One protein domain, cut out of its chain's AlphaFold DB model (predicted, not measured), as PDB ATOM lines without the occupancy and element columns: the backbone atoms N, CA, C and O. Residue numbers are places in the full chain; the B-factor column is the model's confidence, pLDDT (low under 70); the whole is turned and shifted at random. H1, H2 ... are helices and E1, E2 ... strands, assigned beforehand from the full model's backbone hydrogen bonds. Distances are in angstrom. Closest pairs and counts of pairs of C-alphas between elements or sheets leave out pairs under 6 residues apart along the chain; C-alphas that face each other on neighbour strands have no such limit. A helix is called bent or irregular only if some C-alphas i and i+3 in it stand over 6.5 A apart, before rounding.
ATOM      1  N   LYS A   2     -28.225 -55.305 -24.136       88.69
ATOM      2  CA  LYS A   2     -28.761 -56.209 -23.083       88.69
ATOM      3  C   LYS A   2     -28.893 -55.549 -21.706       88.69
ATOM      4  O   LYS A   2     -29.986 -55.498 -21.157       88.69
ATOM      5  N   ASN A   3     -27.800 -54.983 -21.195       88.06
ATOM      6  CA  ASN A   3     -27.807 -54.344 -19.878       88.06
ATOM      7  C   ASN A   3     -28.793 -53.171 -19.786       88.06
ATOM      8  O   ASN A   3     -29.377 -52.983 -18.730       88.06
ATOM      9  N   ILE A   4     -29.011 -52.427 -20.878       88.88
ATOM     10  CA  ILE A   4     -29.988 -51.328 -20.920       88.88
ATOM     11  C   ILE A   4     -31.389 -51.898 -20.698       88.88
ATOM     12  O   ILE A   4     -32.081 -51.455 -19.792       88.88
ATOM     13  N   LEU A   5     -31.781 -52.926 -21.458       89.19
ATOM     14  CA  LEU A   5     -33.095 -53.562 -21.315       89.19
ATOM     15  C   LEU A   5     -33.320 -54.091 -19.894       89.19
ATOM     16  O   LEU A   5     -34.300 -53.736 -19.245       89.19
ATOM     17  N   MET A   6     -32.383 -54.892 -19.388       88.19
ATOM     18  CA  MET A   6     -32.532 -55.531 -18.079       88.19
ATOM     19  C   MET A   6     -32.573 -54.523 -16.930       88.19
ATOM     20  O   MET A   6     -33.357 -54.681 -15.998       88.19
ATOM     21  N   LYS A   7     -31.741 -53.473 -16.984       87.69
ATOM     22  CA  LYS A   7     -31.739 -52.416 -15.964       87.69
ATOM     23  C   LYS A   7     -33.017 -51.577 -15.990       87.69
ATOM     24  O   LYS A   7     -33.390 -51.061 -14.948       87.69
ATOM     25  N   ASN A   8     -33.704 -51.514 -17.131       85.88
ATOM     26  CA  ASN A   8     -35.013 -50.875 -17.288       85.88
ATOM     27  C   ASN A   8     -36.188 -51.856 -17.095       85.88
ATOM     28  O   ASN A   8     -37.295 -51.605 -17.560       85.88
ATOM     29  N   GLY A   9     -35.965 -52.998 -16.435       86.50
ATOM     30  CA  GLY A   9     -37.040 -53.908 -16.028       86.50
ATOM     31  C   GLY A   9     -37.617 -54.789 -17.138       86.50
ATOM     32  O   GLY A   9     -38.579 -55.513 -16.882       86.50
ATOM     33  N   TYR A  10     -37.035 -54.787 -18.340       87.56
ATOM     34  CA  TYR A  10     -37.439 -55.707 -19.401       87.56
ATOM     35  C   TYR A  10     -37.127 -57.156 -18.998       87.56
ATOM     36  O   TYR A  10     -36.006 -57.460 -18.582       87.56
ATOM     37  N   ARG A  11     -38.108 -58.056 -19.136       85.81
ATOM     38  CA  ARG A  11     -37.989 -59.471 -18.756       85.81
ATOM     39  C   ARG A  11     -38.374 -60.383 -19.910       85.81
ATOM     40  O   ARG A  11     -39.393 -60.173 -20.561       85.81
ATOM     41  N   ARG A  12     -37.588 -61.442 -20.090       83.00
ATOM     42  CA  ARG A  12     -37.899 -62.583 -20.954       83.00
ATOM     43  C   ARG A  12     -37.742 -63.875 -20.150       83.00
ATOM     44  O   ARG A  12     -37.170 -63.849 -19.063       83.00
ATOM     45  N   SER A  13     -38.286 -64.978 -20.656       76.62
ATOM     46  CA  SER A  13     -38.215 -66.297 -20.011       76.62
ATOM     47  C   SER A  13     -36.774 -66.772 -19.786       76.62
ATOM     48  O   SER A  13     -36.457 -67.220 -18.689       76.62
ATOM     49  N   ASP A  14     -35.897 -66.614 -20.782       80.50
ATOM     50  CA  ASP A  14     -34.439 -66.719 -20.639       80.50
ATOM     51  C   ASP A  14     -33.796 -65.505 -21.333       80.50
ATOM     52  O   ASP A  14     -34.132 -65.147 -22.463       80.50
ATOM     53  N   ASP A  15     -32.842 -64.862 -20.664       74.38
ATOM     54  CA  ASP A  15     -32.029 -63.785 -21.232       74.38
ATOM     55  C   ASP A  15     -31.275 -64.198 -22.503       74.38
ATOM     56  O   ASP A  15     -30.907 -63.348 -23.320       74.38
ATOM     57  N   ARG A  16     -30.945 -65.487 -22.630       76.19
ATOM     58  CA  ARG A  16     -30.265 -66.049 -23.804       76.19
ATOM     59  C   ARG A  16     -31.155 -66.054 -25.036       76.19
ATOM     60  O   ARG A  16     -30.621 -66.087 -26.141       76.19
ATOM     61  N   ASP A  17     -32.466 -65.945 -24.850       82.56
ATOM     62  CA  ASP A  17     -33.416 -65.916 -25.953       82.56
ATOM     63  C   ASP A  17     -33.493 -64.539 -26.610       82.56
ATOM     64  O   ASP A  17     -34.048 -64.442 -27.707       82.56
ATOM     65  N   LEU A  18     -32.943 -63.486 -25.978       86.94
ATOM     66  CA  LEU A  18     -33.006 -62.112 -26.477       86.94
ATOM     67  C   LEU A  18     -32.577 -62.024 -27.943       86.94
ATOM     68  O   LEU A  18     -31.465 -62.397 -28.322       86.94
ATOM     69  N   ASN A  19     -33.461 -61.469 -28.759       87.44
ATOM     70  CA  ASN A  19     -33.273 -61.314 -30.187       87.44
ATOM     71  C   ASN A  19     -33.303 -59.832 -30.586       87.44
ATOM     72  O   ASN A  19     -33.406 -58.925 -29.761       87.44
ATOM     73  N   MET A  20     -33.151 -59.580 -31.885       87.62
ATOM     74  CA  MET A  20     -33.090 -58.220 -32.417       87.62
ATOM     75  C   MET A  20     -34.391 -57.430 -32.202       87.62
ATOM     76  O   MET A  20     -34.322 -56.239 -31.904       87.62
ATOM     77  N   SER A  21     -35.553 -58.081 -32.292       88.25
ATOM     78  CA  SER A  21     -36.842 -57.423 -32.066       88.25
ATOM     79  C   SER A  21     -36.958 -56.899 -30.631       88.25
ATOM     80  O   SER A  21     -37.433 -55.786 -30.424       88.25
ATOM     81  N   ASP A  22     -36.421 -57.618 -29.639       91.06
ATOM     82  CA  ASP A  22     -36.409 -57.127 -28.251       91.06
ATOM     83  C   ASP A  22     -35.579 -55.844 -28.116       91.06
ATOM     84  O   ASP A  22     -35.970 -54.895 -27.435       91.06
ATOM     85  N   TYR A  23     -34.435 -55.778 -28.804       91.62
ATOM     86  CA  TYR A  23     -33.588 -54.586 -28.797       91.62
ATOM     87  C   TYR A  23     -34.198 -53.411 -29.561       91.62
ATOM     88  O   TYR A  23     -33.911 -52.268 -29.210       91.62
ATOM     89  N   ALA A  24     -35.058 -53.657 -30.551       92.75
ATOM     90  CA  ALA A  24     -35.720 -52.596 -31.306       92.75
ATOM     91  C   ALA A  24     -36.663 -51.742 -30.437       92.75
ATOM     92  O   ALA A  24     -36.904 -50.580 -30.760       92.75
ATOM     93  N   ILE A  25     -37.108 -52.249 -29.279       92.00
ATOM     94  CA  ILE A  25     -37.855 -51.468 -28.275       92.00
ATOM     95  C   ILE A  25     -37.048 -50.255 -27.797       92.00
ATOM     96  O   ILE A  25     -37.631 -49.202 -27.539       92.00
ATOM     97  N   LEU A  26     -35.713 -50.354 -27.747       92.19
ATOM     98  CA  LEU A  26     -34.842 -49.239 -27.357       92.19
ATOM     99  C   LEU A  26     -34.998 -48.026 -28.278       92.19
ATOM    100  O   LEU A  26     -34.728 -46.909 -27.853       92.19
ATOM    101  N   ASN A  27     -35.465 -48.214 -29.517       94.06
ATOM    102  CA  ASN A  27     -35.742 -47.104 -30.421       94.06
ATOM    103  C   ASN A  27     -36.799 -46.136 -29.863       94.06
ATOM    104  O   ASN A  27     -36.741 -44.958 -30.194       94.06
ATOM    105  N   LYS A  28     -37.727 -46.614 -29.018       89.88
ATOM    106  CA  LYS A  28     -38.757 -45.769 -28.398       89.88
ATOM    107  C   LYS A  28     -38.157 -44.775 -27.410       89.88
ATOM    108  O   LYS A  28     -38.448 -43.600 -27.507       89.88
ATOM    109  N   SER A  29     -37.301 -45.238 -26.501       87.12
ATOM    110  CA  SER A  29     -36.725 -44.379 -25.457       87.12
ATOM    111  C   SER A  29     -35.474 -43.626 -25.900       87.12
ATOM    112  O   SER A  29     -35.181 -42.555 -25.389       87.12
ATOM    113  N   HIS A  30     -34.703 -44.190 -26.830       91.44
ATOM    114  CA  HIS A  30     -33.406 -43.642 -27.227       91.44
ATOM    115  C   HIS A  30     -33.415 -43.053 -28.640       91.44
ATOM    116  O   HIS A  30     -32.357 -42.663 -29.118       91.44
ATOM    117  N   PHE A  31     -34.551 -43.036 -29.349       94.31
ATOM    118  CA  PHE A  31     -34.699 -42.435 -30.686       94.31
ATOM    119  C   PHE A  31     -33.650 -42.894 -31.721       94.31
ATOM    120  O   PHE A  31     -33.299 -42.167 -32.652       94.31
ATOM    121  N   LEU A  32     -33.139 -44.122 -31.579       96.25
ATOM    122  CA  LEU A  32     -31.940 -44.625 -32.267       96.25
ATOM    123  C   LEU A  32     -32.016 -44.499 -33.799       96.25
ATOM    124  O   LEU A  32     -31.025 -44.192 -34.457       96.25
ATOM    125  N   SER A  33     -33.204 -44.688 -34.370       96.62
ATOM    126  CA  SER A  33     -33.492 -44.583 -35.809       96.62
ATOM    127  C   SER A  33     -33.386 -43.168 -36.388       96.62
ATOM    128  O   SER A  33     -33.404 -43.014 -37.612       96.62
ATOM    129  N   GLN A  34     -33.297 -42.139 -35.546       96.56
ATOM    130  CA  GLN A  34     -33.164 -40.743 -35.964       96.56
ATOM    131  C   GLN A  34     -31.712 -40.246 -35.973       96.56
ATOM    132  O   GLN A  34     -31.445 -39.186 -36.539       96.56
ATOM    133  N   PHE A  35     -30.777 -40.995 -35.387       96.25
ATOM    134  CA  PHE A  35     -29.367 -40.626 -35.404       96.25
ATOM    135  C   PHE A  35     -28.753 -40.789 -36.797       96.25
ATOM    136  O   PHE A  35     -29.015 -41.763 -37.513       96.25
ATOM    137  N   GLU A  36     -27.843 -39.879 -37.134       95.19
ATOM    138  CA  GLU A  36     -26.981 -39.988 -38.310       95.19
ATOM    139  C   GLU A  36     -25.524 -39.770 -37.903       95.19
ATOM    140  O   GLU A  36     -25.212 -38.863 -37.138       95.19
ATOM    141  N   VAL A  37     -24.617 -40.582 -38.435       93.12
ATOM    142  CA  VAL A  37     -23.171 -40.455 -38.232       93.12
ATOM    143  C   VAL A  37     -22.522 -40.078 -39.555       93.12
ATOM    144  O   VAL A  37     -22.843 -40.650 -40.595       93.12
ATOM    145  N   THR A  38     -21.593 -39.132 -39.518       90.25
ATOM    146  CA  THR A  38     -20.798 -38.711 -40.672       90.25
ATOM    147  C   THR A  38     -19.314 -38.844 -40.363       90.25
ATOM    148  O   THR A  38     -18.855 -38.546 -39.260       90.25
ATOM    149  N   MET A  39     -18.548 -39.283 -41.357       86.44
ATOM    150  CA  MET A  39     -17.087 -39.278 -41.321       86.44
ATOM    151  C   MET A  39     -16.594 -38.105 -42.174       86.44
ATOM    152  O   MET A  39     -16.642 -38.210 -43.402       86.44
ATOM    153  N   PRO A  40     -16.153 -36.986 -41.573       76.31
ATOM    154  CA  PRO A  40     -15.872 -35.755 -42.316       76.31
ATOM    155  C   PRO A  40     -14.728 -35.913 -43.332       76.31
ATOM    156  O   PRO A  40     -14.792 -35.353 -44.420       76.31
ATOM    157  N   ASN A  41     -13.739 -36.762 -43.032       75.38
ATOM    158  CA  ASN A  41     -12.598 -37.043 -43.914       75.38
ATOM    159  C   ASN A  41     -12.887 -38.086 -45.013       75.38
ATOM    160  O   ASN A  41     -12.003 -38.419 -45.800       75.38
ATOM    161  N   TRP A  42     -14.098 -38.647 -45.072       81.50
ATOM    162  CA  TRP A  42     -14.454 -39.638 -46.085       81.50
ATOM    163  C   TRP A  42     -14.965 -38.928 -47.349       81.50
ATOM    164  O   TRP A  42     -16.061 -38.366 -47.361       81.50
ATOM    165  N   THR A  43     -14.200 -39.011 -48.441       68.19
ATOM    166  CA  THR A  43     -14.434 -38.299 -49.720       68.19
ATOM    167  C   THR A  43     -15.840 -38.483 -50.306       68.19
ATOM    168  O   THR A  43     -16.401 -37.565 -50.894       68.19
ATOM    169  N   GLY A  44     -16.453 -39.645 -50.095       62.03
ATOM    170  CA  GLY A  44     -17.821 -39.965 -50.510       62.03
ATOM    171  C   GLY A  44     -18.975 -39.422 -49.649       62.03
ATOM    172  O   GLY A  44     -20.084 -39.908 -49.843       62.03
ATOM    173  N   ARG A  45     -18.760 -38.496 -48.691       63.03
ATOM    174  CA  ARG A  45     -19.800 -37.976 -47.763       63.03
ATOM    175  C   ARG A  45     -20.720 -39.092 -47.244       63.03
ATOM    176  O   ARG A  45     -21.923 -39.117 -47.503       63.03
ATOM    177  N   CYS A  46     -20.142 -40.063 -46.544       75.12
ATOM    178  CA  CYS A  46     -20.904 -41.205 -46.053       75.12
ATOM    179  C   CYS A  46     -21.708 -40.805 -44.807       75.12
ATOM    180  O   CYS A  46     -21.155 -40.717 -43.710       75.12
ATOM    181  N   LYS A  47     -23.010 -40.552 -44.989       88.62
ATOM    182  CA  LYS A  47     -23.980 -40.489 -43.891       88.62
ATOM    183  C   LYS A  47     -24.457 -41.901 -43.570       88.62
ATOM    184  O   LYS A  47     -25.008 -42.587 -44.430       88.62
ATOM    185  N   VAL A  48     -24.257 -42.327 -42.332       93.88
ATOM    186  CA  VAL A  48     -24.604 -43.660 -41.842       93.88
ATOM    187  C   VAL A  48     -25.703 -43.530 -40.796       93.88
ATOM    188  O   VAL A  48     -25.513 -42.890 -39.768       93.88
ATOM    189  N   ALA A  49     -26.848 -44.161 -41.047       96.06
ATOM    190  CA  ALA A  49     -27.970 -44.230 -40.113       96.06
ATOM    191  C   ALA A  49     -28.198 -45.704 -39.726       96.06
ATOM    192  O   ALA A  49     -29.005 -46.397 -40.358       96.06
ATOM    193  N   PRO A  50     -27.443 -46.234 -38.746       96.38
ATOM    194  CA  PRO A  50     -27.336 -47.676 -38.504       96.38
ATOM    195  C   PRO A  50     -28.644 -48.312 -38.020       96.38
ATOM    196  O   PRO A  50     -28.859 -49.500 -38.246       96.38
ATOM    197  N   PHE A  51     -29.527 -47.528 -37.401       97.00
ATOM    198  CA  PHE A  51     -30.810 -47.983 -36.862       97.00
ATOM    199  C   PHE A  51     -32.018 -47.487 -37.666       97.00
ATOM    200  O   PHE A  51     -33.151 -47.639 -37.220       97.00
ATOM    201  N   LYS A  52     -31.813 -46.901 -38.858       96.81
ATOM    202  CA  LYS A  52     -32.887 -46.273 -39.652       96.81
ATOM    203  C   LYS A  52     -34.094 -47.190 -39.878       96.81
ATOM    204  O   LYS A  52     -35.226 -46.729 -39.780       96.81
ATOM    205  N   ALA A  53     -33.853 -48.476 -40.145       95.56
ATOM    206  CA  ALA A  53     -34.914 -49.445 -40.432       95.56
ATOM    207  C   ALA A  53     -35.877 -49.656 -39.250       95.56
ATOM    208  O   ALA A  53     -37.035 -49.982 -39.465       95.56
ATOM    209  N   TRP A  54     -35.462 -49.394 -38.007       95.25
ATOM    210  CA  TRP A  54     -36.355 -49.482 -36.844       95.25
ATOM    211  C   TRP A  54     -37.456 -48.418 -36.810       95.25
ATOM    212  O   TRP A  54     -38.363 -48.507 -35.986       95.25
ATOM    213  N   ARG A  55     -37.420 -47.426 -37.710       93.50
ATOM    214  CA  ARG A  55     -38.563 -46.532 -37.943       93.50
ATOM    215  C   ARG A  55     -39.765 -47.276 -38.531       93.50
ATOM    216  O   ARG A  55     -40.893 -46.850 -38.328       93.50
ATOM    217  N   GLU A  56     -39.524 -48.361 -39.260       92.50
ATOM    218  CA  GLU A  56     -40.571 -49.145 -39.923       92.50
ATOM    219  C   GLU A  56     -41.276 -50.109 -38.957       92.50
ATOM    220  O   GLU A  56     -42.387 -50.549 -39.239       92.50
ATOM    221  N   GLY A  57     -40.669 -50.412 -37.803       89.44
ATOM    222  CA  GLY A  57     -41.272 -51.250 -36.772       89.44
ATOM    223  C   GLY A  57     -40.261 -52.073 -35.976       89.44
ATOM    224  O   GLY A  57     -39.063 -52.096 -36.265       89.44
ATOM    225  N   ILE A  58     -40.773 -52.767 -34.956       85.69
ATOM    226  CA  ILE A  58     -39.991 -53.627 -34.053       85.69
ATOM    227  C   ILE A  58     -39.418 -54.865 -34.762       85.69
ATOM    228  O   ILE A  58     -38.350 -55.346 -34.395       85.69
ATOM    229  N   ASP A  59     -40.084 -55.341 -35.816       88.06
ATOM    230  CA  ASP A  59     -39.671 -56.524 -36.582       88.06
ATOM    231  C   ASP A  59     -38.685 -56.206 -37.714       88.06
ATOM    232  O   ASP A  59     -38.176 -57.106 -38.394       88.06
ATOM    233  N   SER A  60     -38.380 -54.923 -37.919       91.62
ATOM    234  CA  SER A  60     -37.470 -54.490 -38.970       91.62
ATOM    235  C   SER A  60     -36.038 -54.918 -38.671       91.62
ATOM    236  O   SER A  60     -35.434 -54.579 -37.650       91.62
ATOM    237  N   LYS A  61     -35.460 -55.662 -39.614       91.25
ATOM    238  CA  LYS A  61     -34.100 -56.189 -39.497       91.25
ATOM    239  C   LYS A  61     -33.076 -55.119 -39.860       91.25
ATOM    240  O   LYS A  61     -33.200 -54.436 -40.872       91.25
ATOM    241  N   LEU A  62     -32.003 -55.041 -39.077       95.19
ATOM    242  CA  LEU A  62     -30.840 -54.220 -39.403       95.19
ATOM    243  C   LEU A  62     -29.865 -55.035 -40.268       95.19
ATOM    244  O   LEU A  62     -29.330 -56.035 -39.775       95.19
ATOM    245  N   PRO A  63     -29.574 -54.626 -41.520       94.19
ATOM    246  CA  PRO A  63     -28.714 -55.406 -42.411       94.19
ATOM    247  C   PRO A  63     -27.317 -55.673 -41.839       94.19
ATOM    248  O   PRO A  63     -26.819 -56.792 -41.920       94.19
ATOM    249  N   TRP A  64     -26.707 -54.670 -41.199       95.31
ATOM    250  CA  TRP A  64     -25.373 -54.802 -40.606       95.31
ATOM    251  C   TRP A  64     -25.345 -55.795 -39.441       95.31
ATOM    252  O   TRP A  64     -24.363 -56.512 -39.268       95.31
ATOM    253  N   TYR A  65     -26.422 -55.866 -38.654       94.44
ATOM    254  CA  TYR A  65     -26.503 -56.780 -37.520       94.44
ATOM    255  C   TYR A  65     -26.754 -58.214 -37.977       94.44
ATOM    256  O   TYR A  65     -26.153 -59.142 -37.442       94.44
ATOM    257  N   ALA A  66     -27.612 -58.396 -38.987       94.12
ATOM    258  CA  ALA A  66     -27.804 -59.696 -39.618       94.12
ATOM    259  C   ALA A  66     -26.469 -60.223 -40.168       94.12
ATOM    260  O   ALA A  66     -26.071 -61.332 -39.820       94.12
ATOM    261  N   ALA A  67     -25.731 -59.383 -40.902       95.62
ATOM    262  CA  ALA A  67     -24.408 -59.722 -41.418       95.62
ATOM    263  C   ALA A  67     -23.399 -60.056 -40.309       95.62
ATOM    264  O   ALA A  67     -22.700 -61.066 -40.381       95.62
ATOM    265  N   TYR A  68     -23.358 -59.253 -39.242       93.62
ATOM    266  CA  TYR A  68     -22.529 -59.539 -38.071       93.62
ATOM    267  C   TYR A  68     -22.853 -60.913 -37.465       93.62
ATOM    268  O   TYR A  68     -21.943 -61.707 -37.224       93.62
ATOM    269  N   ASN A  69     -24.136 -61.222 -37.252       92.50
ATOM    270  CA  ASN A  69     -24.553 -62.502 -36.686       92.50
ATOM    271  C   ASN A  69     -24.232 -63.674 -37.620       92.50
ATOM    272  O   ASN A  69     -23.724 -64.690 -37.152       92.50
ATOM    273  N   HIS A  70     -24.463 -63.537 -38.926       95.31
ATOM    274  CA  HIS A  70     -24.095 -64.557 -39.908       95.31
ATOM    275  C   HIS A  70     -22.594 -64.869 -39.858       95.31
ATOM    276  O   HIS A  70     -22.212 -66.030 -39.722       95.31
ATOM    277  N   VAL A  71     -21.741 -63.839 -39.878       95.88
ATOM    278  CA  VAL A  71     -20.279 -63.992 -39.789       95.88
ATOM    279  C   VAL A  71     -19.854 -64.581 -38.440       95.88
ATOM    280  O   VAL A  71     -18.942 -65.405 -38.386       95.88
ATOM    281  N   LYS A  72     -20.494 -64.177 -37.336       92.19
ATOM    282  CA  LYS A  72     -20.211 -64.691 -35.987       92.19
ATOM    283  C   LYS A  72     -20.499 -66.189 -35.875       92.19
ATOM    284  O   LYS A  72     -19.722 -66.896 -35.242       92.19
ATOM    285  N   HIS A  73     -21.607 -66.650 -36.449       92.94
ATOM    286  CA  HIS A  73     -22.054 -68.038 -36.326       92.94
ATOM    287  C   HIS A  73     -21.489 -68.963 -37.411       92.94
ATOM    288  O   HIS A  73     -21.328 -70.151 -37.155       92.94
ATOM    289  N   ASN A  74     -21.163 -68.440 -38.594       94.94
ATOM    290  CA  ASN A  74     -20.657 -69.231 -39.714       94.94
ATOM    291  C   ASN A  74     -19.636 -68.435 -40.540       94.94
ATOM    292  O   ASN A  74     -19.862 -68.057 -41.688       94.94
ATOM    293  N   ARG A  75     -18.483 -68.146 -39.930       93.31
ATOM    294  CA  ARG A  75     -17.444 -67.310 -40.548       93.31
ATOM    295  C   ARG A  75     -16.919 -67.875 -41.869       93.31
ATOM    296  O   ARG A  75     -16.584 -67.088 -42.745       93.31
ATOM    297  N   GLN A  76     -16.818 -69.200 -41.996       95.44
ATOM    298  CA  GLN A  76     -16.237 -69.847 -43.177       95.44
ATOM    299  C   GLN A  76     -17.088 -69.600 -44.427       95.44
ATOM    300  O   GLN A  76     -16.547 -69.208 -45.456       95.44
ATOM    301  N   GLU A  77     -18.410 -69.744 -44.325       97.00
ATOM    302  CA  GLU A  77     -19.312 -69.549 -45.466       97.00
ATOM    303  C   GLU A  77     -19.759 -68.093 -45.635       97.00
ATOM    304  O   GLU A  77     -20.083 -67.669 -46.742       97.00
ATOM    305  N   LYS A  78     -19.796 -67.317 -44.544       97.19
ATOM    306  CA  LYS A  78     -20.334 -65.947 -44.525       97.19
ATOM    307  C   LYS A  78     -19.269 -64.860 -44.553       97.19
ATOM    308  O   LYS A  78     -19.590 -63.691 -44.359       97.19
ATOM    309  N   PHE A  79     -18.005 -65.202 -44.809       95.56
ATOM    310  CA  PHE A  79     -16.910 -64.226 -44.863       95.56
ATOM    311  C   PHE A  79     -17.163 -63.094 -45.871       95.56
ATOM    312  O   PHE A  79     -16.774 -61.955 -45.632       95.56
ATOM    313  N   ASN A  80     -17.881 -63.372 -46.961       96.50
ATOM    314  CA  ASN A  80     -18.291 -62.370 -47.945       96.50
ATOM    315  C   ASN A  80     -19.166 -61.245 -47.352       96.50
ATOM    316  O   ASN A  80     -19.218 -60.153 -47.912       96.50
ATOM    317  N   GLU A  81     -19.841 -61.482 -46.223       96.94
ATOM    318  CA  GLU A  81     -20.630 -60.474 -45.512       96.94
ATOM    319  C   GLU A  81     -19.767 -59.588 -44.588       96.94
ATOM    320  O   GLU A  81     -20.220 -58.520 -44.166       96.94
ATOM    321  N   ALA A  82     -18.502 -59.950 -44.329       95.50
ATOM    322  CA  ALA A  82     -17.533 -59.168 -43.549       95.50
ATOM    323  C   ALA A  82     -16.944 -57.988 -44.353       95.50
ATOM    324  O   ALA A  82     -15.734 -57.790 -44.443       95.50
ATOM    325  N   THR A  83     -17.818 -57.196 -44.970       95.81
ATOM    326  CA  THR A  83     -17.442 -56.044 -45.794       95.81
ATOM    327  C   THR A  83     -17.109 -54.822 -44.943       95.81
ATOM    328  O   THR A  83     -17.662 -54.636 -43.854       95.81
ATOM    329  N   LEU A  84     -16.290 -53.913 -45.489       93.38
ATOM    330  CA  LEU A  84     -16.029 -52.608 -44.871       93.38
ATOM    331  C   LEU A  84     -17.333 -51.856 -44.570       93.38
ATOM    332  O   LEU A  84     -17.465 -51.259 -43.511       93.38
ATOM    333  N   LYS A  85     -18.336 -51.947 -45.453       93.19
ATOM    334  CA  LYS A  85     -19.658 -51.343 -45.239       93.19
ATOM    335  C   LYS A  85     -20.323 -51.862 -43.959       93.19
ATOM    336  O   LYS A  85     -20.761 -51.058 -43.143       93.19
ATOM    337  N   ASN A  86     -20.395 -53.180 -43.772       95.44
ATOM    338  CA  ASN A  86     -21.033 -53.761 -42.587       95.44
ATOM    339  C   ASN A  86     -20.238 -53.464 -41.312       95.44
ATOM    340  O   ASN A  86     -20.841 -53.148 -40.288       95.44
ATOM    341  N   ALA A  87     -18.904 -53.480 -41.387       94.12
ATOM    342  CA  ALA A  87     -18.039 -53.081 -40.278       94.12
ATOM    343  C   ALA A  87     -18.255 -51.609 -39.884       94.12
ATOM    344  O   ALA A  87     -18.450 -51.311 -38.707       94.12
ATOM    345  N   THR A  88     -18.315 -50.696 -40.861       93.06
ATOM    346  CA  THR A  88     -18.606 -49.274 -40.632       93.06
ATOM    347  C   THR A  88     -19.986 -49.079 -40.009       93.06
ATOM    348  O   THR A  88     -20.114 -48.348 -39.033       93.06
ATOM    349  N   PHE A  89     -21.026 -49.752 -40.511       95.38
ATOM    350  CA  PHE A  89     -22.368 -49.654 -39.926       95.38
ATOM    351  C   PHE A  89     -22.423 -50.203 -38.494       95.38
ATOM    352  O   PHE A  89     -23.090 -49.603 -37.654       95.38
ATOM    353  N   ALA A  90     -21.712 -51.293 -38.193       94.94
ATOM    354  CA  ALA A  90     -21.619 -51.829 -36.837       94.94
ATOM    355  C   ALA A  90     -20.901 -50.859 -35.884       94.94
ATOM    356  O   ALA A  90     -21.384 -50.614 -34.778       94.94
ATOM    357  N   LEU A  91     -19.793 -50.254 -36.328       93.62
ATOM    358  CA  LEU A  91     -19.066 -49.231 -35.572       93.62
ATOM    359  C   LEU A  91     -19.936 -47.994 -35.314       93.62
ATOM    360  O   LEU A  91     -20.055 -47.554 -34.173       93.62
ATOM    361  N   CYS A  92     -20.600 -47.464 -36.344       94.12
ATOM    362  CA  CYS A  92     -21.536 -46.352 -36.187       94.12
ATOM    363  C   CYS A  92     -22.724 -46.731 -35.292       94.12
ATOM    364  O   CYS A  92     -23.199 -45.896 -34.532       94.12
ATOM    365  N   GLY A  93     -23.199 -47.979 -35.342       94.75
ATOM    366  CA  GLY A  93     -24.241 -48.485 -34.447       94.75
ATOM    367  C   GLY A  93     -23.807 -48.459 -32.982       94.75
ATOM    368  O   GLY A  93     -24.559 -48.003 -32.123       94.75
ATOM    369  N   LEU A  94     -22.571 -48.876 -32.697       93.88
ATOM    370  CA  LEU A  94     -21.990 -48.772 -31.359       93.88
ATOM    371  C   LEU A  94     -21.871 -47.311 -30.908       93.88
ATOM    372  O   LEU A  94     -22.257 -46.986 -29.788       93.88
ATOM    373  N   LEU A  95     -21.388 -46.433 -31.789       93.38
ATOM    374  CA  LEU A  95     -21.260 -45.003 -31.518       93.38
ATOM    375  C   LEU A  95     -22.611 -44.364 -31.175       93.38
ATOM    376  O   LEU A  95     -22.717 -43.674 -30.169       93.38
ATOM    377  N   VAL A  96     -23.654 -44.648 -31.960       95.31
ATOM    378  CA  VAL A  96     -25.017 -44.166 -31.692       95.31
ATOM    379  C   VAL A  96     -25.532 -44.675 -30.346       95.31
ATOM    380  O   VAL A  96     -26.123 -43.904 -29.601       95.31
ATOM    381  N   LEU A  97     -25.277 -45.936 -29.981       93.88
ATOM    382  CA  LEU A  97     -25.690 -46.468 -28.676       93.88
ATOM    383  C   LEU A  97     -24.993 -45.782 -27.499       93.88
ATOM    384  O   LEU A  97     -25.620 -45.589 -26.456       93.88
ATOM    385  N   TYR A  98     -23.709 -45.448 -27.642       92.19
ATOM    386  CA  TYR A  98     -22.998 -44.669 -26.634       92.19
ATOM    387  C   TYR A  98     -23.526 -43.244 -26.578       92.19
ATOM    388  O   TYR A  98     -23.838 -42.761 -25.495       92.19
ATOM    389  N   SER A  99     -23.707 -42.596 -27.726       92.38
ATOM    390  CA  SER A  99     -24.217 -41.230 -27.772       92.38
ATOM    391  C   SER A  99     -25.665 -41.099 -27.315       92.38
ATOM    392  O   SER A  99     -26.029 -40.069 -26.768       92.38
ATOM    393  N   ALA A 100     -26.489 -42.131 -27.459       92.38
ATOM    394  CA  ALA A 100     -27.840 -42.118 -26.915       92.38
ATOM    395  C   ALA A 100     -27.874 -42.242 -25.381       92.38
ATOM    396  O   ALA A 100     -28.829 -41.796 -24.761       92.38
ATOM    397  N   GLN A 101     -26.851 -42.842 -24.764       89.44
ATOM    398  CA  GLN A 101     -26.758 -42.969 -23.302       89.44
ATOM    399  C   GLN A 101     -25.965 -41.832 -22.652       89.44
ATOM    400  O   GLN A 101     -26.253 -41.444 -21.526       89.44
ATOM    401  N   PHE A 102     -24.942 -41.328 -23.342       88.88
ATOM    402  CA  PHE A 102     -23.934 -40.430 -22.776       88.88
ATOM    403  C   PHE A 102     -23.696 -39.184 -23.639       88.88
ATOM    404  O   PHE A 102     -22.705 -38.483 -23.451       88.88
ATOM    405  N   CYS A 103     -24.570 -38.899 -24.604       87.38
ATOM    406  CA  CYS A 103     -24.467 -37.748 -25.501       87.38
ATOM    407  C   CYS A 103     -23.094 -37.663 -26.200       87.38
ATOM    408  O   CYS A 103     -22.700 -38.551 -26.958       87.38
ATOM    409  N   ASN A 104     -22.367 -36.573 -25.983       82.56
ATOM    410  CA  ASN A 104     -21.019 -36.330 -26.484       82.56
ATOM    411  C   ASN A 104     -19.988 -36.275 -25.341       82.56
ATOM    412  O   ASN A 104     -18.913 -35.701 -25.522       82.56
ATOM    413  N   VAL A 105     -20.304 -36.863 -24.179       77.69
ATOM    414  CA  VAL A 105     -19.399 -36.893 -23.022       77.69
ATOM    415  C   VAL A 105     -18.101 -37.603 -23.403       77.69
ATOM    416  O   VAL A 105     -18.099 -38.716 -23.936       77.69
ATOM    417  N   ARG A 106     -16.979 -36.935 -23.132       69.31
ATOM    418  CA  ARG A 106     -15.627 -37.454 -23.343       69.31
ATOM    419  C   ARG A 106     -15.065 -37.894 -21.994       69.31
ATOM    420  O   ARG A 106     -15.195 -37.173 -21.015       69.31
ATOM    421  N   PHE A 107     -14.452 -39.075 -21.960       64.75
ATOM    422  CA  PHE A 107     -13.819 -39.639 -20.757       64.75
ATOM    423  C   PHE A 107     -12.291 -39.467 -20.746       64.75
ATOM    424  O   PHE A 107     -11.622 -40.042 -19.895       64.75
ATOM    425  N   ALA A 108     -11.736 -38.728 -21.711       63.28
ATOM    426  CA  ALA A 108     -10.315 -38.408 -21.781       63.28
ATOM    427  C   ALA A 108     -10.125 -36.903 -21.557       63.28
ATOM    428  O   ALA A 108     -10.856 -36.108 -22.154       63.28
ATOM    429  N   ASP A 109      -9.149 -36.552 -20.718       54.38
ATOM    430  CA  ASP A 109      -8.799 -35.167 -20.371       54.38
ATOM    431  C   ASP A 109      -8.177 -34.409 -21.552       54.38
ATOM    432  O   ASP A 109      -8.296 -33.188 -21.657       54.38
ATOM    433  N   ASP A 110      -7.573 -35.141 -22.491       55.41
ATOM    434  CA  ASP A 110      -6.966 -34.559 -23.675       55.41
ATOM    435  C   ASP A 110      -8.002 -34.378 -24.783       55.41
ATOM    436  O   ASP A 110      -8.620 -35.324 -25.288       55.41
ATOM    437  N   VAL A 111      -8.156 -33.125 -25.210       54.41
ATOM    438  CA  VAL A 111      -8.791 -32.786 -26.481       54.41
ATOM    439  C   VAL A 111      -7.988 -33.497 -27.562       54.41
ATOM    440  O   VAL A 111      -6.960 -32.984 -27.981       54.41
ATOM    441  N   ILE A 112      -8.434 -34.668 -28.029       53.41
ATOM    442  CA  ILE A 112      -8.011 -35.165 -29.339       53.41
ATOM    443  C   ILE A 112      -8.546 -34.116 -30.305       53.41
ATOM    444  O   ILE A 112      -9.769 -34.059 -30.492       53.41
ATOM    445  N   PRO A 113      -7.693 -33.251 -30.881       51.38
ATOM    446  CA  PRO A 113      -8.164 -32.316 -31.866       51.38
ATOM    447  C   PRO A 113      -8.656 -33.202 -33.001       51.38
ATOM    448  O   PRO A 113      -7.903 -33.969 -33.606       51.38
ATOM    449  N   ASN A 114      -9.949 -33.131 -33.281       52.97
ATOM    450  CA  ASN A 114     -10.435 -33.378 -34.620       52.97
ATOM    451  C   ASN A 114      -9.435 -32.695 -35.570       52.97
ATOM    452  O   ASN A 114      -9.020 -31.569 -35.315       52.97
ATOM    453  N   ILE A 115      -9.010 -33.382 -36.634       51.97
ATOM    454  CA  ILE A 115      -8.012 -32.903 -37.619       51.97
ATOM    455  C   ILE A 115      -8.309 -31.475 -38.146       51.97
ATOM    456  O   ILE A 115      -7.440 -30.821 -38.710       51.97
ATOM    457  N   TYR A 116      -9.522 -30.974 -37.912       50.53
ATOM    458  CA  TYR A 116     -10.015 -29.641 -38.237       50.53
ATOM    459  C   TYR A 116      -9.779 -28.553 -37.169       50.53
ATOM    460  O   TYR A 116     -10.120 -27.399 -37.411       50.53
ATOM    461  N   GLY A 117      -9.187 -28.867 -36.012       50.81
ATOM    462  CA  GLY A 117      -8.997 -27.907 -34.920       50.81
ATOM    463  C   GLY A 117     -10.309 -27.250 -34.465       50.81
ATOM    464  O   GLY A 117     -11.399 -27.762 -34.699       50.81
ATOM    465  N   TRP A 118     -10.206 -26.075 -33.840       48.69
ATOM    466  CA  TRP A 118     -11.320 -25.235 -33.364       48.69
ATOM    467  C   TRP A 118     -12.229 -24.688 -34.484       48.69
ATOM    468  O   TRP A 118     -13.132 -23.894 -34.222       48.69
ATOM    469  N   MET A 119     -11.987 -25.071 -35.740       49.00
ATOM    470  CA  MET A 119     -12.833 -24.720 -36.870       49.00
ATOM    471  C   MET A 119     -14.072 -25.614 -36.829       49.00
ATOM    472  O   MET A 119     -14.061 -26.763 -37.271       49.00
ATOM    473  N   SER A 120     -15.147 -25.074 -36.258       54.50
ATOM    474  CA  SER A 120     -16.465 -25.694 -36.315       54.50
ATOM    475  C   SER A 120     -16.818 -25.953 -37.779       54.50
ATOM    476  O   SER A 120     -16.951 -25.016 -38.566       54.50
ATOM    477  N   LEU A 121     -16.957 -27.223 -38.158       62.97
ATOM    478  CA  LEU A 121     -17.616 -27.571 -39.410       62.97
ATOM    479  C   LEU A 121     -19.058 -27.054 -39.296       62.97
ATOM    480  O   LEU A 121     -19.781 -27.465 -38.390       62.97
ATOM    481  N   ASP A 122     -19.462 -26.135 -40.172       66.12
ATOM    482  CA  ASP A 122     -20.834 -25.607 -40.247       66.12
ATOM    483  C   ASP A 122     -21.766 -26.631 -40.925       66.12
ATOM    484  O   ASP A 122     -22.348 -26.413 -41.985       66.12
ATOM    485  N   ASP A 123     -21.793 -27.844 -40.373       73.50
ATOM    486  CA  ASP A 123     -22.524 -28.993 -40.905       73.50
ATOM    487  C   ASP A 123     -23.790 -29.315 -40.089       73.50
ATOM    488  O   ASP A 123     -24.502 -30.261 -40.431       73.50
ATOM    489  N   ASN A 124     -24.104 -28.528 -39.049       79.88
ATOM    490  CA  ASN A 124     -25.166 -28.782 -38.062       79.88
ATOM    491  C   ASN A 124     -25.054 -30.143 -37.342       79.88
ATOM    492  O   ASN A 124     -26.054 -30.683 -36.861       79.88
ATOM    493  N   LEU A 125     -23.855 -30.726 -37.274       82.19
ATOM    494  CA  LEU A 125     -23.568 -31.915 -36.473       82.19
ATOM    495  C   LEU A 125     -22.788 -31.537 -35.207       82.19
ATOM    496  O   LEU A 125     -22.280 -30.430 -35.031       82.19
ATOM    497  N   SER A 126     -22.692 -32.488 -34.291       84.44
ATOM    498  CA  SER A 126     -21.830 -32.421 -33.119       84.44
ATOM    499  C   SER A 126     -20.669 -33.394 -33.267       84.44
ATOM    500  O   SER A 126     -20.717 -34.328 -34.071       84.44
ATOM    501  N   ASP A 127     -19.625 -33.214 -32.468       83.56
ATOM    502  CA  ASP A 127     -18.616 -34.257 -32.331       83.56
ATOM    503  C   ASP A 127     -19.215 -35.456 -31.596       83.56
ATOM    504  O   ASP A 127     -19.862 -35.306 -30.557       83.56
ATOM    505  N   ALA A 128     -18.990 -36.650 -32.135       83.25
ATOM    506  CA  ALA A 128     -19.359 -37.877 -31.455       83.25
ATOM    507  C   ALA A 128     -18.336 -38.233 -30.363       83.25
ATOM    508  O   ALA A 128     -17.240 -37.667 -30.286       83.25
ATOM    509  N   ILE A 129     -18.686 -39.209 -29.523       82.56
ATOM    510  CA  ILE A 129     -17.776 -39.744 -28.505       82.56
ATOM    511  C   ILE A 129     -16.564 -40.386 -29.198       82.56
ATOM    512  O   ILE A 129     -16.727 -41.246 -30.060       82.56
ATOM    513  N   GLY A 130     -15.352 -39.975 -28.806       71.75
ATOM    514  CA  GLY A 130     -14.097 -40.557 -29.294       71.75
ATOM    515  C   GLY A 130     -13.827 -40.300 -30.781       71.75
ATOM    516  O   GLY A 130     -13.766 -41.260 -31.538       71.75
ATOM    517  N   ALA A 131     -13.696 -39.020 -31.172       68.75
ATOM    518  CA  ALA A 131     -13.290 -38.496 -32.495       68.75
ATOM    519  C   ALA A 131     -12.580 -39.516 -33.428       68.75
ATOM    520  O   ALA A 131     -11.728 -40.268 -32.961       68.75
ATOM    521  N   PRO A 132     -12.848 -39.532 -34.756       78.12
ATOM    522  CA  PRO A 132     -13.144 -38.360 -35.593       78.12
ATOM    523  C   PRO A 132     -14.567 -38.311 -36.186       78.12
ATOM    524  O   PRO A 132     -14.793 -37.647 -37.199       78.12
ATOM    525  N   PHE A 133     -15.529 -39.038 -35.617       86.00
ATOM    526  CA  PHE A 133     -16.898 -39.079 -36.139       86.00
ATOM    527  C   PHE A 133     -17.704 -37.832 -35.753       86.00
ATOM    528  O   PHE A 133     -17.621 -37.343 -34.627       86.00
ATOM    529  N   ARG A 134     -18.534 -37.356 -36.684       87.81
ATOM    530  CA  ARG A 134     -19.564 -36.335 -36.458       87.81
ATOM    531  C   ARG A 134     -20.911 -37.029 -36.301       87.81
ATOM    532  O   ARG A 134     -21.171 -38.018 -36.989       87.81
ATOM    533  N   ILE A 135     -21.776 -36.525 -35.433       90.88
ATOM    534  CA  ILE A 135     -23.079 -37.125 -35.147       90.88
ATOM    535  C   ILE A 135     -24.191 -36.080 -35.173       90.88
ATOM    536  O   ILE A 135     -24.038 -34.968 -34.674       90.88
ATOM    537  N   LYS A 136     -25.322 -36.451 -35.764       93.31
ATOM    538  CA  LYS A 136     -26.584 -35.728 -35.680       93.31
ATOM    539  C   LYS A 136     -27.445 -36.400 -34.616       93.31
ATOM    540  O   LYS A 136     -27.797 -37.573 -34.765       93.31
ATOM    541  N   PHE A 137     -27.764 -35.655 -33.565       92.94
ATOM    542  CA  PHE A 137     -28.674 -36.099 -32.516       92.94
ATOM    543  C   PHE A 137     -30.139 -36.064 -32.991       92.94
ATOM    544  O   PHE A 137     -30.474 -35.301 -33.905       92.94
ATOM    545  N   PRO A 138     -31.010 -36.897 -32.398       93.62
ATOM    546  CA  PRO A 138     -32.447 -36.840 -32.617       93.62
ATOM    547  C   PRO A 138     -33.024 -35.527 -32.082       93.62
ATOM    548  O   PRO A 138     -32.412 -34.839 -31.261       93.62
ATOM    549  N   ILE A 139     -34.233 -35.205 -32.532       89.50
ATOM    550  CA  ILE A 139     -35.017 -34.120 -31.947       89.50
ATOM    551  C   ILE A 139     -35.931 -34.759 -30.908       89.50
ATOM    552  O   ILE A 139     -36.845 -35.501 -31.262       89.50
ATOM    553  N   TYR A 140     -35.656 -34.485 -29.636       86.88
ATOM    554  CA  TYR A 140     -36.490 -34.950 -28.531       86.88
ATOM    555  C   TYR A 140     -37.730 -34.050 -28.399       86.88
ATOM    556  O   TYR A 140     -37.557 -32.822 -28.396       86.88
ATOM    557  N   PRO A 141     -38.945 -34.623 -28.292       87.75
ATOM    558  CA  PRO A 141     -40.154 -33.882 -27.935       87.75
ATOM    559  C   PRO A 141     -39.979 -33.146 -26.602       87.75
ATOM    560  O   PRO A 141     -39.290 -33.641 -25.714       87.75
ATOM    561  N   ASP A 142     -40.559 -31.952 -26.466       85.44
ATOM    562  CA  ASP A 142     -40.394 -31.141 -25.250       85.44
ATOM    563  C   ASP A 142     -41.024 -31.798 -24.014       85.44
ATOM    564  O   ASP A 142     -40.494 -31.656 -22.918       85.44
ATOM    565  N   ASP A 143     -42.098 -32.564 -24.197       84.56
ATOM    566  CA  ASP A 143     -42.786 -33.342 -23.164       84.56
ATOM    567  C   ASP A 143     -42.008 -34.584 -22.705       84.56
ATOM    568  O   ASP A 143     -42.225 -35.069 -21.597       84.56
TER     569      ASP A 143
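Overview. This is residues 2 to 143 of the 167 residues of an uncharacterized protein of Spirochaetales bacterium (UniProt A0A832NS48). One long helix, H7, runs through the middle of the model, with the helical hairpin of H5 and H6 at one end of it and a small sheet of two strands, E1 and E2, beside it. The short helices H1 to H4 make a loose cluster, of which H3 comes close to H7, and residues 103 to 133 make a long loop from H7 to E2. The printed part has 142 residues with seven named helices and two named strands, in the order H1 H2 H3 E1 H4 H5 H6 H7 E2; the sheet is antiparallel. The class is mostly helix, though under half of the residues are in named elements. The whole is compact, with a radius of gyration of the C-alphas of 16.6 A and spans of 50 by 44 by 31 A.

Arrangement. H1, residues 2 to 7, is close to but not clearly touching H2, residues 20 to 24; their closest C-alphas, of Leu 5 and Tyr 23, are 7.6 A apart. H2 and H3, residues 26 to 30, meet only through their link. H4, residues 52 to 55, is close to but not clearly touching H2, with the C-alphas of Ala 24 and Trp 54 closest at 6.4 A. H5, residues 63 to 73, and H6, residues 75 to 81, form a helical hairpin and touch, closest at the C-alphas of Val 71 and Lys 78, 5.1 A, with a shallow tilt of 16 degrees, opposite ways. H7, residues 84 to 102, touches H5 with residues 86 to 90 alone, closest at the C-alphas of Trp 64 and Asn 86, 4.9 A; the two are about perpendicular at 73 degrees. H3 is close to but not clearly touching H7, with the C-alphas of His 30 and Ala 100 closest at 5.8 A. E1, residues 36 to 38, has its closest C-alpha to H7 at Val 37, 6.5 A from that of Cys 92. E2, residues 134 to 136, is antiparallel to E1 at 159 degrees; N 38 and O 134 at 2.8 A and N 136 and O 36 at 2.8 A are within hydrogen-bond range. Every O i to N i+4 pair is within hydrogen-bond range in H1, H2, H3, H5 and H7; in H6 1 of 3 is, with 1 of 4 O i to N i+3 pairs, and H4 is too short for an O i to N i+4 pair.

Along the chain. H1 begins at C-alpha 2, (-28.761, -56.209, -23.083). H5 is 15.5 A long and H6 9.0 A; H6 is irregular, with C-alphas 77 and 80 7.7 A apart. H7, 26.4 A, runs from C-alpha 84 at (-16.029, -52.608, -44.871) to C-alpha 102 at (-23.934, -40.430, -22.776).

Size, cuts and confidence. The C-alphas farthest apart, of Ser 13 and Met 119, are 51.5 A apart. The printed part has no cut. The links H1 to H2, E1 to H4 and H7 to E2 are long. The pLDDT is under 70 at residues 43 to 45, 106 to 122 and 131.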